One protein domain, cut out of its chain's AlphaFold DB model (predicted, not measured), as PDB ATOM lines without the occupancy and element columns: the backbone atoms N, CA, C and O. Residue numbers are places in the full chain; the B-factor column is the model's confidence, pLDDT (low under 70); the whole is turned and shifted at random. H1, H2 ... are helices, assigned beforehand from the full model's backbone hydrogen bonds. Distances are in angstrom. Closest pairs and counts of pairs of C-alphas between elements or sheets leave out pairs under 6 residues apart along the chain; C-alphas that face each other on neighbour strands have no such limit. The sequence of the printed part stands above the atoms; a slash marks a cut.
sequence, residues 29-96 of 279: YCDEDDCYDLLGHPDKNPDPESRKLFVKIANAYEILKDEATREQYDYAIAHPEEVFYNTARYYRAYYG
ATOM      1  N   TYR A  29     293.530 219.642 210.850       51.50
ATOM      2  CA  TYR A  29     292.857 220.172 209.666       51.50
ATOM      3  C   TYR A  29     291.468 220.666 210.071       51.50
ATOM      4  O   TYR A  29     290.732 219.959 210.769       51.50
ATOM      5  N   CYS A  30     291.125 221.881 209.653       55.59
ATOM      6  CA  CYS A  30     289.792 222.449 209.792       55.59
ATOM      7  C   CYS A  30     289.143 222.331 208.413       55.59
ATOM      8  O   CYS A  30     289.219 223.260 207.616       55.59
ATOM      9  N   ASP A  31     288.534 221.178 208.136       62.84
ATOM     10  CA  ASP A  31     287.944 220.872 206.826       62.84
ATOM     11  C   ASP A  31     289.019 220.810 205.710       62.84
ATOM     12  O   ASP A  31     289.927 219.985 205.818       62.84
ATOM     13  N   GLU A  32     288.963 221.648 204.666       59.78
ATOM     14  CA  GLU A  32     289.928 221.643 203.544       59.78
ATOM     15  C   GLU A  32     291.204 222.486 203.786       59.78
ATOM     16  O   GLU A  32     292.166 222.341 203.029       59.78
ATOM     17  N   ASP A  33     291.265 223.293 204.856       58.97
ATOM     18  CA  ASP A  33     292.384 224.207 205.147       58.97
ATOM     19  C   ASP A  33     293.167 223.829 206.430       58.97
ATOM     20  O   ASP A  33     292.612 223.373 207.440       58.97
ATOM     21  N   ASP A  34     294.486 224.073 206.426       62.56
ATOM     22  CA  ASP A  34     295.344 223.991 207.620       62.56
ATOM     23  C   ASP A  34     294.828 224.993 208.675       62.56
ATOM     24  O   ASP A  34     294.904 226.208 208.465       62.56
ATOM     25  N   CYS A  35     294.355 224.533 209.848       64.56
ATOM     26  CA  CYS A  35     293.817 225.445 210.873       64.56
ATOM     27  C   CYS A  35     294.840 226.542 211.247       64.56
ATOM     28  O   CYS A  35     294.460 227.669 211.547       64.56
ATOM     29  N   TYR A  36     296.144 226.240 211.216       60.31
ATOM     30  CA  TYR A  36     297.220 227.190 211.530       60.31
ATOM     31  C   TYR A  36     297.330 228.364 210.541       60.31
ATOM     32  O   TYR A  36     297.813 229.434 210.925       60.31
ATOM     33  N   ASP A  37     296.841 228.188 209.313       61.88
ATOM     34  CA  ASP A  37     296.905 229.190 208.239       61.88
ATOM     35  C   ASP A  37     295.715 230.130 208.367       61.88
ATOM     36  O   ASP A  37     295.873 231.350 208.310       61.88
ATOM     37  N   LEU A  38     294.553 229.561 208.695       65.62
ATOM     38  CA  LEU A  38     293.339 230.295 209.044       65.62
ATOM     39  C   LEU A  38     293.505 231.121 210.335       65.62
ATOM     40  O   LEU A  38     292.971 232.222 210.458       65.62
ATOM     41  N   LEU A  39     294.254 230.587 211.306       67.31
ATOM     42  CA  LEU A  39     294.473 231.184 212.629       67.31
ATOM     43  C   LEU A  39     295.621 232.211 212.658       67.31
ATOM     44  O   LEU A  39     295.840 232.849 213.690       67.31
ATOM     45  N   GLY A  40     296.345 232.389 211.545       69.25
ATOM     46  CA  GLY A  40     297.396 233.398 211.412       69.25
ATOM     47  C   GLY A  40     298.635 233.115 212.266       69.25
ATOM     48  O   GLY A  40     299.130 234.020 212.940       69.25
ATOM     49  N   HIS A  41     299.137 231.875 212.266       77.12
ATOM     50  CA  HIS A  41     300.353 231.527 213.004       77.12
ATOM     51  C   HIS A  41     301.553 232.397 212.556       77.12
ATOM     52  O   HIS A  41     301.781 232.543 211.350       77.12
ATOM     53  N   PRO A  42     302.363 232.941 213.490       77.25
ATOM     54  CA  PRO A  42     303.443 233.880 213.166       77.25
ATOM     55  C   PRO A  42     304.537 233.299 212.256       77.25
ATOM     56  O   PRO A  42     305.211 234.058 211.567       77.25
ATOM     57  N   ASP A  43     304.697 231.973 212.217       78.38
ATOM     58  CA  ASP A  43     305.680 231.316 211.336       78.38
ATOM     59  C   ASP A  43     305.259 231.302 209.859       78.38
ATOM     60  O   ASP A  43     306.117 231.234 208.981       78.38
ATOM     61  N   LYS A  44     303.953 231.361 209.570       74.69
ATOM     62  CA  LYS A  44     303.421 231.339 208.197       74.69
ATOM     63  C   LYS A  44     302.958 232.719 207.722       74.69
ATOM     64  O   LYS A  44     302.994 232.985 206.523       74.69
ATOM     65  N   ASN A  45     302.578 233.613 208.639       74.50
ATOM     66  CA  ASN A  45     302.173 234.979 208.318       74.50
ATOM     67  C   ASN A  45     303.012 236.014 209.102       74.50
ATOM     68  O   ASN A  45     302.766 236.198 210.297       74.50
ATOM     69  N   PRO A  46     303.960 236.725 208.451       75.50
ATOM     70  CA  PRO A  46     304.869 237.672 209.105       75.50
ATOM     71  C   PRO A  46     304.233 239.030 209.458       75.50
ATOM     72  O   PRO A  46     304.928 239.919 209.954       75.50
ATOM     73  N   ASP A  47     302.942 239.226 209.190       81.44
ATOM     74  CA  ASP A  47     302.243 240.473 209.491       81.44
ATOM     75  C   ASP A  47     302.116 240.722 211.015       81.44
ATOM     76  O   ASP A  47     301.803 239.812 211.783       81.44
ATOM     77  N   PRO A  48     302.341 241.947 211.525       79.94
ATOM     78  CA  PRO A  48     302.203 242.230 212.954       79.94
ATOM     79  C   PRO A  48     300.778 242.051 213.512       79.94
ATOM     80  O   PRO A  48     300.641 241.850 214.724       79.94
ATOM     81  N   GLU A  49     299.719 242.114 212.692       82.06
ATOM     82  CA  GLU A  49     298.339 241.913 213.161       82.06
ATOM     83  C   GLU A  49     297.987 240.429 213.333       82.06
ATOM     84  O   GLU A  49     297.274 240.084 214.283       82.06
ATOM     85  N   SER A  50     298.549 239.534 212.510       80.00
ATOM     86  CA  SER A  50     298.352 238.077 212.640       80.00
ATOM     87  C   SER A  50     298.799 237.583 214.022       80.00
ATOM     88  O   SER A  50     298.077 236.855 214.706       80.00
ATOM     89  N   ARG A  51     299.923 238.110 214.524       81.25
ATOM     90  CA  ARG A  51     300.441 237.801 215.861       81.25
ATOM     91  C   ARG A  51     299.486 238.224 216.979       81.25
ATOM     92  O   ARG A  51     299.339 237.502 217.964       81.25
ATOM     93  N   LYS A  52     298.836 239.386 216.856       85.19
ATOM     94  CA  LYS A  52     297.852 239.862 217.847       85.19
ATOM     95  C   LYS A  52     296.588 239.007 217.826       85.19
ATOM     96  O   LYS A  52     296.034 238.723 218.888       85.19
ATOM     97  N   LEU A  53     296.139 238.609 216.636       84.75
ATOM     98  CA  LEU A  53     294.999 237.714 216.460       84.75
ATOM     99  C   LEU A  53     295.282 236.354 217.110       84.75
ATOM    100  O   LEU A  53     294.485 235.884 217.920       84.75
ATOM    101  N   PHE A  54     296.463 235.794 216.850       85.12
ATOM    102  CA  PHE A  54     296.895 234.520 217.411       85.12
ATOM    103  C   PHE A  54     296.891 234.525 218.945       85.12
ATOM    104  O   PHE A  54     296.363 233.603 219.560       85.12
ATOM    105  N   VAL A  55     297.388 235.592 219.585       87.00
ATOM    106  CA  VAL A  55     297.350 235.726 221.056       87.00
ATOM    107  C   VAL A  55     295.913 235.730 221.590       87.00
ATOM    108  O   VAL A  55     295.632 235.084 222.598       87.00
ATOM    109  N   LYS A  56     294.979 236.421 220.924       87.50
ATOM    110  CA  LYS A  56     293.564 236.425 221.336       87.50
ATOM    111  C   LYS A  56     292.940 235.037 221.221       87.50
ATOM    112  O   LYS A  56     292.198 234.640 222.115       87.50
ATOM    113  N   ILE A  57     293.250 234.316 220.147       86.31
ATOM    114  CA  ILE A  57     292.717 232.974 219.918       86.31
ATOM    115  C   ILE A  57     293.312 231.978 220.918       86.31
ATOM    116  O   ILE A  57     292.569 231.195 221.503       86.31
ATOM    117  N   ALA A  58     294.616 232.057 221.187       87.12
ATOM    118  CA  ALA A  58     295.267 231.252 222.215       87.12
ATOM    119  C   ALA A  58     294.626 231.481 223.594       87.12
ATOM    120  O   ALA A  58     294.253 230.518 224.257       87.12
ATOM    121  N   ASN A  59     294.394 232.740 223.980       87.00
ATOM    122  CA  ASN A  59     293.714 233.071 225.235       87.00
ATOM    123  C   ASN A  59     292.277 232.524 225.281       87.00
ATOM    124  O   ASN A  59     291.850 231.991 226.303       87.00
ATOM    125  N   ALA A  60     291.524 232.641 224.182       89.44
ATOM    126  CA  ALA A  60     290.171 232.094 224.100       89.44
ATOM    127  C   ALA A  60     290.179 230.566 224.250       89.44
ATOM    128  O   ALA A  60     289.382 230.016 225.004       89.44
ATOM    129  N   TYR A  61     291.118 229.884 223.592       87.75
ATOM    130  CA  TYR A  61     291.288 228.442 223.722       87.75
ATOM    131  C   TYR A  61     291.661 228.039 225.153       87.75
ATOM    132  O   TYR A  61     291.063 227.113 225.683       87.75
ATOM    133  N   GLU A  62     292.586 228.742 225.810       86.81
ATOM    134  CA  GLU A  62     292.962 228.453 227.202       86.81
ATOM    135  C   GLU A  62     291.771 228.545 228.166       86.81
ATOM    136  O   GLU A  62     291.627 227.683 229.031       86.81
ATOM    137  N   ILE A  63     290.894 229.540 227.990       87.50
ATOM    138  CA  ILE A  63     289.697 229.720 228.828       87.50
ATOM    139  C   ILE A  63     288.630 228.663 228.517       87.50
ATOM    140  O   ILE A  63     287.978 228.167 229.433       87.50
ATOM    141  N   LEU A  64     288.429 228.327 227.240       89.44
ATOM    142  CA  LEU A  64     287.345 227.440 226.802       89.44
ATOM    143  C   LEU A  64     287.710 225.950 226.840       89.44
ATOM    144  O   LEU A  64     286.811 225.109 226.807       89.44
ATOM    145  N   LYS A  65     289.004 225.618 226.888       87.62
ATOM    146  CA  LYS A  65     289.499 224.236 226.927       87.62
ATOM    147  C   LYS A  65     289.131 223.530 228.228       87.62
ATOM    148  O   LYS A  65     288.817 222.344 228.186       87.62
ATOM    149  N   ASP A  66     289.241 224.223 229.360       88.06
ATOM    150  CA  ASP A  66     288.992 223.641 230.679       88.06
ATOM    151  C   ASP A  66     287.546 223.922 231.113       88.06
ATOM    152  O   ASP A  66     287.068 225.056 231.048       88.06
ATOM    153  N   GLU A  67     286.826 222.884 231.541       91.19
ATOM    154  CA  GLU A  67     285.391 222.973 231.859       91.19
ATOM    155  C   GLU A  67     285.147 223.977 232.993       91.19
ATOM    156  O   GLU A  67     284.281 224.847 232.901       91.19
ATOM    157  N   ALA A  68     286.012 223.952 234.011       89.06
ATOM    158  CA  ALA A  68     285.919 224.846 235.156       89.06
ATOM    159  C   ALA A  68     286.155 226.323 234.800       89.06
ATOM    160  O   ALA A  68     285.561 227.192 235.433       89.06
ATOM    161  N   THR A  69     287.026 226.650 233.839       88.94
ATOM    162  CA  THR A  69     287.239 228.047 233.408       88.94
ATOM    163  C   THR A  69     286.165 228.501 232.432       88.94
ATOM    164  O   THR A  69     285.770 229.669 232.469       88.94
ATOM    165  N   ARG A  70     285.633 227.579 231.623       91.62
ATOM    166  CA  ARG A  70     284.507 227.830 230.723       91.62
ATOM    167  C   ARG A  70     283.234 228.179 231.489       91.62
ATOM    168  O   ARG A  70     282.632 229.205 231.201       91.62
ATOM    169  N   GLU A  71     282.883 227.418 232.523       92.44
ATOM    170  CA  GLU A  71     281.736 227.742 233.384       92.44
ATOM    171  C   GLU A  71     281.878 229.118 234.049       92.44
ATOM    172  O   GLU A  71     280.912 229.868 234.178       92.44
ATOM    173  N   GLN A  72     283.093 229.478 234.473       91.94
ATOM    174  CA  GLN A  72     283.362 230.786 235.077       91.94
ATOM    175  C   GLN A  72     283.192 231.927 234.074       91.94
ATOM    176  O   GLN A  72     282.728 233.002 234.455       91.94
ATOM    177  N   TYR A  73     283.567 231.693 232.817       91.38
ATOM    178  CA  TYR A  73     283.372 232.632 231.723       91.38
ATOM    179  C   TYR A  73     281.887 232.793 231.382       91.38
ATOM    180  O   TYR A  73     281.390 233.919 231.346       91.38
ATOM    181  N   ASP A  74     281.164 231.682 231.234       95.25
ATOM    182  CA  ASP A  74     279.726 231.678 230.955       95.25
ATOM    183  C   ASP A  74     278.942 232.372 232.086       95.25
ATOM    184  O   ASP A  74     278.057 233.189 231.825       95.25
ATOM    185  N   TYR A  75     279.331 232.147 233.348       94.38
ATOM    186  CA  TYR A  75     278.776 232.857 234.506       94.38
ATOM    187  C   TYR A  75     279.026 234.368 234.436       94.38
ATOM    188  O   TYR A  75     278.120 235.159 234.686       94.38
ATOM    189  N   ALA A  76     280.243 234.787 234.076       94.00
ATOM    190  CA  ALA A  76     280.579 236.204 233.978       94.00
ATOM    191  C   ALA A  76     279.811 236.921 232.853       94.00
ATOM    192  O   ALA A  76     279.513 238.107 232.989       94.00
ATOM    193  N   ILE A  77     279.466 236.210 231.771       94.31
ATOM    194  CA  ILE A  77     278.586 236.718 230.706       94.31
ATOM    195  C   ILE A  77     277.141 236.838 231.199       94.31
ATOM    196  O   ILE A  77     276.477 237.827 230.890       94.31
ATOM    197  N   ALA A  78     276.656 235.846 231.948       97.12
ATOM    198  CA  ALA A  78     275.294 235.839 232.473       97.12
ATOM    199  C   ALA A  78     275.064 236.900 233.567       97.12
ATOM    200  O   ALA A  78     273.954 237.417 233.674       97.12
ATOM    201  N   HIS A  79     276.108 237.241 234.333       96.12
ATOM    202  CA  HIS A  79     276.050 238.141 235.492       96.12
ATOM    203  C   HIS A  79     277.053 239.303 235.392       96.12
ATOM    204  O   HIS A  79     278.037 239.351 236.148       96.12
ATOM    205  N   PRO A  80     276.848 240.263 234.470       94.81
ATOM    206  CA  PRO A  80     277.731 241.421 234.327       94.81
ATOM    207  C   PRO A  80     277.702 242.369 235.542       94.81
ATOM    208  O   PRO A  80     278.628 243.158 235.723       94.81
ATOM    209  N   GLU A  81     276.675 242.302 236.390       95.75
ATOM    210  CA  GLU A  81     276.533 243.095 237.615       95.75
ATOM    211  C   GLU A  81     277.536 242.709 238.718       95.75
ATOM    212  O   GLU A  81     277.955 243.563 239.503       95.75
ATOM    213  N   GLU A  82     277.993 241.453 238.760       94.75
ATOM    214  CA  GLU A  82     278.888 240.927 239.802       94.75
ATOM    215  C   GLU A  82     280.381 241.141 239.483       94.75
ATOM    216  O   GLU A  82     281.225 240.254 239.657       94.75
ATOM    217  N   VAL A  83     280.742 242.348 239.039       93.50
ATOM    218  CA  VAL A  83     282.092 242.674 238.541       93.50
ATOM    219  C   VAL A  83     283.188 242.275 239.531       93.50
ATOM    220  O   VAL A  83     284.187 241.672 239.138       93.50
ATOM    221  N   PHE A  84     283.009 242.564 240.822       93.81
ATOM    222  CA  PHE A  84     284.012 242.258 241.847       93.81
ATOM    223  C   PHE A  84     284.236 240.755 242.024       93.81
ATOM    224  O   PHE A  84     285.380 240.316 242.155       93.81
ATOM    225  N   TYR A  85     283.160 239.967 242.010       92.44
ATOM    226  CA  TYR A  85     283.234 238.522 242.185       92.44
ATOM    227  C   TYR A  85     283.892 237.858 240.971       92.44
ATOM    228  O   TYR A  85     284.853 237.100 241.127       92.44
ATOM    229  N   ASN A  86     283.459 238.234 239.765       93.56
ATOM    230  CA  ASN A  86     284.011 237.731 238.506       93.56
ATOM    231  C   ASN A  86     285.497 238.087 238.370       93.56
ATOM    232  O   ASN A  86     286.327 237.239 238.036       93.56
ATOM    233  N   THR A  87     285.860 239.318 238.737       92.88
ATOM    234  CA  THR A  87     287.250 239.787 238.738       92.88
ATOM    235  C   THR A  87     288.103 239.003 239.738       92.88
ATOM    236  O   THR A  87     289.181 238.524 239.389       92.88
ATOM    237  N   ALA A  88     287.629 238.800 240.972       93.31
ATOM    238  CA  ALA A  88     288.355 238.018 241.973       93.31
ATOM    239  C   ALA A  88     288.593 236.568 241.519       93.31
ATOM    240  O   ALA A  88     289.671 236.011 241.750       93.31
ATOM    241  N   ARG A  89     287.610 235.964 240.844       91.12
ATOM    242  CA  ARG A  89     287.702 234.614 240.282       91.12
ATOM    243  C   ARG A  89     288.733 234.534 239.158       91.12
ATOM    244  O   ARG A  89     289.589 233.655 239.203       91.12
ATOM    245  N   TYR A  90     288.724 235.506 238.244       88.88
ATOM    246  CA  TYR A  90     289.735 235.653 237.195       88.88
ATOM    247  C   TYR A  90     291.151 235.745 237.782       88.88
ATOM    248  O   TYR A  90     292.024 234.954 237.425       88.88
ATOM    249  N   TYR A  91     291.374 236.638 238.754       90.56
ATOM    250  CA  TYR A  91     292.686 236.771 239.395       90.56
ATOM    251  C   TYR A  91     293.106 235.497 240.130       90.56
ATOM    252  O   TYR A  91     294.279 235.128 240.101       90.56
ATOM    253  N   ARG A  92     292.163 234.800 240.769       88.75
ATOM    254  CA  ARG A  92     292.438 233.533 241.447       88.75
ATOM    255  C   ARG A  92     292.792 232.414 240.469       88.75
ATOM    256  O   ARG A  92     293.665 231.621 240.796       88.75
ATOM    257  N   ALA A  93     292.136 232.330 239.316       85.06
ATOM    258  CA  ALA A  93     292.440 231.320 238.306       85.06
ATOM    259  C   ALA A  93     293.787 231.597 237.619       85.06
ATOM    260  O   ALA A  93     294.588 230.683 237.442       85.06
ATOM    261  N   TYR A  94     294.070 232.865 237.302       84.38
ATOM    262  CA  TYR A  94     295.267 233.254 236.555       84.38
ATOM    263  C   TYR A  94     296.529 233.363 237.430       84.38
ATOM    264  O   TYR A  94     297.587 232.851 237.073       84.38
ATOM    265  N   TYR A  95     296.425 234.004 238.601       85.81
ATOM    266  CA  TYR A  95     297.543 234.229 239.533       85.81
ATOM    267  C   TYR A  95     297.495 233.324 240.768       85.81
ATOM    268  O   TYR A  95     298.298 233.480 241.693       85.81
ATOM    269  N   GLY A  96     296.550 232.385 240.811       84.88
ATOM    270  CA  GLY A  96     296.480 231.383 241.864       84.88
ATOM    271  C   GLY A  96     297.785 230.608 241.971       84.88
ATOM    272  O   GLY A  96     298.388 230.206 240.975       84.88
TER     273      GLY A  96
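What this domain is: This is residues 29 to 96 of the 279 residues of the protein "J domain-containing protein" of Gossypium barbadense (UniProt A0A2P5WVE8). A winding stretch with the small helix H1 leads to one long helix, H2, and at the far end of H2 the chain turns a corner into a helical hairpin of H3 and H4, which run side by side. H2 makes the arm between the hairpin and the stretch around H1. The printed part has 68 residues with four named helices, H1 H2 H3 H4 along the chain, and no named strand; its class is all helix. The whole is loose, with a radius of gyration of the C-alphas of 15.5 A, and elongated, spanning 40 by 26 by 22 A.

How they stand to each other: Residues 29 to 30 pair with residues 33 to 34, antiparallel, in a stretch too short to be named. H1, residues 35 to 38, touches no helix. H2, residues 48 to 65, and H3, residues 67 to 78, touch only at the corner by their link. Their closest C-alphas, those of Leu 64 and Arg 70, are 4.9 A apart, and their lines stand about perpendicular, at 76 degrees. H2 touches H3 with residues 63 to 64 alone, and H3 touches H2 with residues 69 to 73 alone. H3 and H4, residues 83 to 95, touch as a hairpin, opposite ways at a shallow tilt of 22 degrees; their closest C-alphas, those of Ala 76 and Asn 86, are 5.9 A apart. H2 and H4 are apart. Each O i to N i+4 pair is within hydrogen-bond range in H3 and H4, and 13 of 14 in H2; H1 is too short for such a pair.

Where its parts are: H1, Cys 35 to Leu 38, has 4 residues and begins at C-alpha 35 (293.817, 225.445, 210.873). H2 measures 26.1 A from C-alpha 48 (302.203, 242.230, 212.954) to C-alpha 65, H3 16.4 A, and H4 17.6 A, ending at C-alpha 95 (297.543, 234.229, 239.533).

The domain as a whole: The two C-alphas farthest apart, those of Glu 32 and Phe 84, are 43.9 A apart. The printed part has no cut. The links H2 to H3 and H3 to H4 are tight, H1 to H2 is short. Residues 78 to 84 stand free. Confidence is low, with pLDDT under 70, at residues 29 to 40.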